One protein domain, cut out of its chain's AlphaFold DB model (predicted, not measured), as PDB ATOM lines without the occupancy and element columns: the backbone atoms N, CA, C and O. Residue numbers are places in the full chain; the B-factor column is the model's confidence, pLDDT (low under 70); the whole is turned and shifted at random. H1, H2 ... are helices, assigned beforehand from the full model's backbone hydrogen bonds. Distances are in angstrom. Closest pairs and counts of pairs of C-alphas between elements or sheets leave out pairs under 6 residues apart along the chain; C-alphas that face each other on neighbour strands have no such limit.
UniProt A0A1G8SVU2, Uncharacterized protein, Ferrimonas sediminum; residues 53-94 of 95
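What this domain is: This is residues 53 to 94 of the 95 residues of an uncharacterized protein of Ferrimonas sediminum (UniProt A0A1G8SVU2). Three short helices make a small, rounded body in which H2 meets H3 about crosswise, with H1 near H2 but away from H3. A long loop, residues 75 to 86, runs from H2 round to H3. The printed part has 42 residues with three named helices, H1, H2 and H3 in chain order, and no named strand; its class is all helix. It is compact, with a radius of gyration of the C-alphas of 9.4 A and spans of 22 by 20 by 16 A.

Where its parts are: H1, residues 53 to 57, is 6.2 A long and begins at C-alpha 53 (-11.069, 19.964, -35.908). H2, residues 67 to 74, is 10.4 A long. H3, residues 87 to 94, is 11.9 A long and ends at C-alpha 94 (-7.031, 24.370, -56.378).

How they stand to each other: H1 and H2 are close but not clearly touching; their closest C-alphas, of Lys 56 and Asn 73, are 6.7 A apart. H2 and H3 touch, about perpendicular at 86 degrees; their closest C-alphas, of Leu 71 and Leu 87, are 6.7 A apart. H1 and H3 are apart. In H1 and H2 every O i to N i+4 pair is within hydrogen-bond range; in H3, 2 of 4 are.

The domain as a whole: The C-alphas farthest apart, of Gly 79 and Lys 94, are 24.1 A apart. The printed part has no cut. The link from H2 to H3 is long. Residues 76 to 85 and 93 to 94 have pLDDT under 70.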
ATOM      1  N   ALA A  53      -9.875  20.796 -36.075       87.44
ATOM      2  CA  ALA A  53     -11.069  19.964 -35.908       87.44
ATOM      3  C   ALA A  53     -12.346  20.664 -36.406       87.44
ATOM      4  O   ALA A  53     -13.166  20.059 -37.098       87.44
ATOM      5  N   ILE A  54     -12.476  21.965 -36.120       87.94
ATOM      6  CA  ILE A  54     -13.588  22.793 -36.608       87.94
ATOM      7  C   ILE A  54     -13.502  22.939 -38.130       87.94
ATOM      8  O   ILE A  54     -14.484  22.703 -38.825       87.94
ATOM      9  N   MET A  55     -12.309  23.212 -38.665       88.94
ATOM     10  CA  MET A  55     -12.066  23.294 -40.111       88.94
ATOM     11  C   MET A  55     -12.476  22.001 -40.834       88.94
ATOM     12  O   MET A  55     -13.122  22.044 -41.881       88.94
ATOM     13  N   LYS A  56     -12.158  20.845 -40.245       87.19
ATOM     14  CA  LYS A  56     -12.545  19.526 -40.747       87.19
ATOM     15  C   LYS A  56     -14.059  19.322 -40.715       87.19
ATOM     16  O   LYS A  56     -14.632  18.833 -41.690       87.19
ATOM     17  N   LYS A  57     -14.718  19.728 -39.628       83.69
ATOM     18  CA  LYS A  57     -16.182  19.695 -39.492       83.69
ATOM     19  C   LYS A  57     -16.866  20.579 -40.542       83.69
ATOM     20  O   LYS A  57     -17.805  20.129 -41.196       83.69
ATOM     21  N   GLU A  58     -16.339  21.778 -40.769       84.88
ATOM     22  CA  GLU A  58     -16.826  22.761 -41.746       84.88
ATOM     23  C   GLU A  58     -16.441  22.445 -43.204       84.88
ATOM     24  O   GLU A  58     -16.806  23.197 -44.103       84.88
ATOM     25  N   ARG A  59     -15.721  21.340 -43.470       81.94
ATOM     26  CA  ARG A  59     -15.223  20.954 -44.811       81.94
ATOM     27  C   ARG A  59     -14.305  22.005 -45.456       81.94
ATOM     28  O   ARG A  59     -14.270  22.150 -46.674       81.94
ATOM     29  N   ARG A  60     -13.528  22.711 -44.634       86.81
ATOM     30  CA  ARG A  60     -12.576  23.757 -45.041       86.81
ATOM     31  C   ARG A  60     -11.119  23.289 -45.066       86.81
ATOM     32  O   ARG A  60     -10.215  24.119 -45.094       86.81
ATOM     33  N   CYS A  61     -10.875  21.979 -45.001       89.00
ATOM     34  CA  CYS A  61      -9.517  21.453 -45.092       89.00
ATOM     35  C   CYS A  61      -8.874  21.821 -46.441       89.00
ATOM     36  O   CYS A  61      -9.584  21.907 -47.446       89.00
ATOM     37  N   PRO A  62      -7.546  22.008 -46.486       90.25
ATOM     38  CA  PRO A  62      -6.856  22.326 -47.724       90.25
ATOM     39  C   PRO A  62      -6.891  21.153 -48.709       90.25
ATOM     40  O   PRO A  62      -6.810  19.983 -48.320       90.25
ATOM     41  N   VAL A  63      -6.942  21.501 -49.995       89.44
ATOM     42  CA  VAL A  63      -6.638  20.587 -51.097       89.44
ATOM     43  C   VAL A  63      -5.126  20.553 -51.264       89.44
ATOM     44  O   VAL A  63      -4.495  21.528 -51.669       89.44
ATOM     45  N   THR A  64      -4.541  19.415 -50.940       89.00
ATOM     46  CA  THR A  64      -3.099  19.185 -50.976       89.00
ATOM     47  C   THR A  64      -2.628  18.731 -52.356       89.00
ATOM     48  O   THR A  64      -1.509  19.047 -52.758       89.00
ATOM     49  N   GLY A  65      -3.499  18.071 -53.128       84.94
ATOM     50  CA  GLY A  65      -3.152  17.417 -54.391       84.94
ATOM     51  C   GLY A  65      -2.628  15.992 -54.201       84.94
ATOM     52  O   GLY A  65      -2.297  15.327 -55.178       84.94
ATOM     53  N   VAL A  66      -2.570  15.508 -52.958       87.06
ATOM     54  CA  VAL A  66      -2.262  14.115 -52.641       87.06
ATOM     55  C   VAL A  66      -3.582  13.401 -52.391       87.06
ATOM     56  O   VAL A  66      -4.234  13.636 -51.374       87.06
ATOM     57  N   ASN A  67      -3.971  12.507 -53.304       83.50
ATOM     58  CA  ASN A  67      -5.289  11.859 -53.301       83.50
ATOM     59  C   ASN A  67      -5.692  11.307 -51.932       83.50
ATOM     60  O   ASN A  67      -6.818  11.513 -51.498       83.50
ATOM     61  N   GLN A  68      -4.777  10.626 -51.242       82.44
ATOM     62  CA  GLN A  68      -5.064  10.005 -49.950       82.44
ATOM     63  C   GLN A  68      -5.317  11.039 -48.843       82.44
ATOM     64  O   GLN A  68      -6.224  10.858 -48.031       82.44
ATOM     65  N   ILE A  69      -4.559  12.139 -48.837       86.31
ATOM     66  CA  ILE A  69      -4.714  13.230 -47.869       86.31
ATOM     67  C   ILE A  69      -5.973  14.033 -48.176       86.31
ATOM     68  O   ILE A  69      -6.729  14.337 -47.262       86.31
ATOM     69  N   ASP A  70      -6.241  14.330 -49.446       86.38
ATOM     70  CA  ASP A  70      -7.454  15.033 -49.859       86.38
ATOM     71  C   ASP A  70      -8.685  14.211 -49.470       86.38
ATOM     72  O   ASP A  70      -9.594  14.678 -48.791       86.38
ATOM     73  N   LEU A  71      -8.679  12.928 -49.792       81.75
ATOM     74  CA  LEU A  71      -9.757  12.024 -49.443       81.75
ATOM     75  C   LEU A  71      -9.971  11.945 -47.931       81.75
ATOM     76  O   LEU A  71     -11.109  12.005 -47.474       81.75
ATOM     77  N   LEU A  72      -8.895  11.916 -47.144       83.69
ATOM     78  CA  LEU A  72      -8.977  12.017 -45.696       83.69
ATOM     79  C   LEU A  72      -9.531  13.373 -45.240       83.69
ATOM     80  O   LEU A  72     -10.431  13.391 -44.409       83.69
ATOM     81  N   ASN A  73      -9.045  14.489 -45.780       86.31
ATOM     82  CA  ASN A  73      -9.459  15.862 -45.474       86.31
ATOM     83  C   ASN A  73     -10.935  16.115 -45.813       86.31
ATOM     84  O   ASN A  73     -11.615  16.859 -45.101       86.31
ATOM     85  N   TYR A  74     -11.482  15.410 -46.800       80.19
ATOM     86  CA  TYR A  74     -12.876  15.528 -47.234       80.19
ATOM     87  C   TYR A  74     -13.788  14.381 -46.778       80.19
ATOM     88  O   TYR A  74     -15.009  14.476 -46.945       80.19
ATOM     89  N   ASN A  75     -13.215  13.345 -46.152       75.50
ATOM     90  CA  ASN A  75     -13.935  12.180 -45.645       75.50
ATOM     91  C   ASN A  75     -14.951  12.534 -44.556       75.50
ATOM     92  O   ASN A  75     -14.760  13.476 -43.779       75.50
ATOM     93  N   ASN A  76     -15.988  11.706 -44.475       64.75
ATOM     94  CA  ASN A  76     -17.216  11.912 -43.713       64.75
ATOM     95  C   ASN A  76     -17.099  11.611 -42.201       64.75
ATOM     96  O   ASN A  76     -17.970  10.960 -41.626       64.75
ATOM     97  N   PHE A  77     -16.029  12.050 -41.535       65.88
ATOM     98  CA  PHE A  77     -15.838  11.730 -40.114       65.88
ATOM     99  C   PHE A  77     -16.971  12.271 -39.219       65.88
ATOM    100  O   PHE A  77     -17.393  11.602 -38.284       65.88
ATOM    101  N   TYR A  78     -17.514  13.453 -39.532       60.34
ATOM    102  CA  TYR A  78     -18.564  14.106 -38.734       60.34
ATOM    103  C   TYR A  78     -19.984  13.920 -39.293       60.34
ATOM    104  O   TYR A  78     -20.875  14.699 -38.964       60.34
ATOM    105  N   GLY A  79     -20.212  12.974 -40.209       64.62
ATOM    106  CA  GLY A  79     -21.492  12.911 -40.932       64.62
ATOM    107  C   GLY A  79     -21.686  14.053 -41.950       64.62
ATOM    108  O   GLY A  79     -22.743  14.157 -42.572       64.62
ATOM    109  N   ASN A  80     -20.654  14.876 -42.176       64.94
ATOM    110  CA  ASN A  80     -20.596  15.948 -43.167       64.94
ATOM    111  C   ASN A  80     -20.306  15.434 -44.594       64.94
ATOM    112  O   ASN A  80     -19.312  15.820 -45.225       64.94
ATOM    113  N   LYS A  81     -21.193  14.567 -45.105       63.09
ATOM    114  CA  LYS A  81     -21.071  13.943 -46.432       63.09
ATOM    115  C   LYS A  81     -20.784  14.988 -47.524       63.09
ATOM    116  O   LYS A  81     -21.379  16.070 -47.502       63.09
ATOM    117  N   PRO A  82     -19.917  14.674 -48.504       65.38
ATOM    118  CA  PRO A  82     -19.775  15.494 -49.701       65.38
ATOM    119  C   PRO A  82     -21.138  15.684 -50.378       65.38
ATOM    120  O   PRO A  82     -21.860  14.712 -50.602       65.38
ATOM    121  N   LYS A  83     -21.505  16.932 -50.697       68.25
ATOM    122  CA  LYS A  83     -22.777  17.271 -51.360       68.25
ATOM    123  C   LYS A  83     -22.694  16.973 -52.862       68.25
ATOM    124  O   LYS A  83     -22.640  17.888 -53.673       68.25
ATOM    125  N   GLY A  84     -22.593  15.693 -53.221       67.56
ATOM    126  CA  GLY A  84     -22.405  15.262 -54.614       67.56
ATOM    127  C   GLY A  84     -21.028  15.604 -55.201       67.56
ATOM    128  O   GLY A  84     -20.823  15.475 -56.401       67.56
ATOM    129  N   GLU A  85     -20.080  16.041 -54.368       69.88
ATOM    130  CA  GLU A  85     -18.718  16.370 -54.788       69.88
ATOM    131  C   GLU A  85     -17.881  15.091 -54.893       69.88
ATOM    132  O   GLU A  85     -17.761  14.334 -53.927       69.88
ATOM    133  N   THR A  86     -17.262  14.873 -56.049       74.56
ATOM    134  CA  THR A  86     -16.233  13.842 -56.222       74.56
ATOM    135  C   THR A  86     -14.863  14.372 -55.786       74.56
ATOM    136  O   THR A  86     -14.642  15.584 -55.709       74.56
ATOM    137  N   LEU A  87     -13.904  13.472 -55.542       70.62
ATOM    138  CA  LEU A  87     -12.518  13.858 -55.241       70.62
ATOM    139  C   LEU A  87     -11.925  14.758 -56.342       70.62
ATOM    140  O   LEU A  87     -11.252  15.740 -56.046       70.62
ATOM    141  N   SER A  88     -12.241  14.480 -57.609       71.94
ATOM    142  CA  SER A  88     -11.782  15.297 -58.736       71.94
ATOM    143  C   SER A  88     -12.423  16.688 -58.759       71.94
ATOM    144  O   SER A  88     -11.746  17.662 -59.079       71.94
ATOM    145  N   MET A  89     -13.701  16.821 -58.375       73.31
ATOM    146  CA  MET A  89     -14.359  18.130 -58.226       73.31
ATOM    147  C   MET A  89     -13.706  18.971 -57.129       73.31
ATOM    148  O   MET A  89     -13.584  20.182 -57.276       73.31
ATOM    149  N   ILE A  90     -13.270  18.326 -56.049       72.12
ATOM    150  CA  ILE A  90     -12.545  18.972 -54.956       72.12
ATOM    151  C   ILE A  90     -11.166  19.438 -55.430       72.12
ATOM    152  O   ILE A  90     -10.805  20.593 -55.224       72.12
ATOM    153  N   GLN A  91     -10.419  18.571 -56.113       71.25
ATOM    154  CA  GLN A  91      -9.074  18.886 -56.597       71.25
ATOM    155  C   GLN A  91      -9.053  20.016 -57.624       71.25
ATOM    156  O   GLN A  91      -8.147  20.846 -57.603       71.25
ATOM    157  N   LYS A  92     -10.088  20.110 -58.467       75.75
ATOM    158  CA  LYS A  92     -10.252  21.216 -59.418       75.75
ATOM    159  C   LYS A  92     -10.362  22.593 -58.760       75.75
ATOM    160  O   LYS A  92     -10.042  23.561 -59.426       75.75
ATOM    161  N   ARG A  93     -10.759  22.703 -57.485       68.12
ATOM    162  CA  ARG A  93     -10.850  23.997 -56.771       68.12
ATOM    163  C   ARG A  93      -9.493  24.616 -56.423       68.12
ATOM    164  O   ARG A  93      -9.460  25.736 -55.929       68.12
ATOM    165  N   LYS A  94      -8.395  23.874 -56.599       65.00
ATOM    166  CA  LYS A  94      -7.031  24.370 -56.378       65.00
ATOM    167  C   LYS A  94      -6.529  25.240 -57.543       65.00
ATOM    168  O   LYS A  94      -5.635  26.050 -57.319       65.00
TER     169      LYS A  94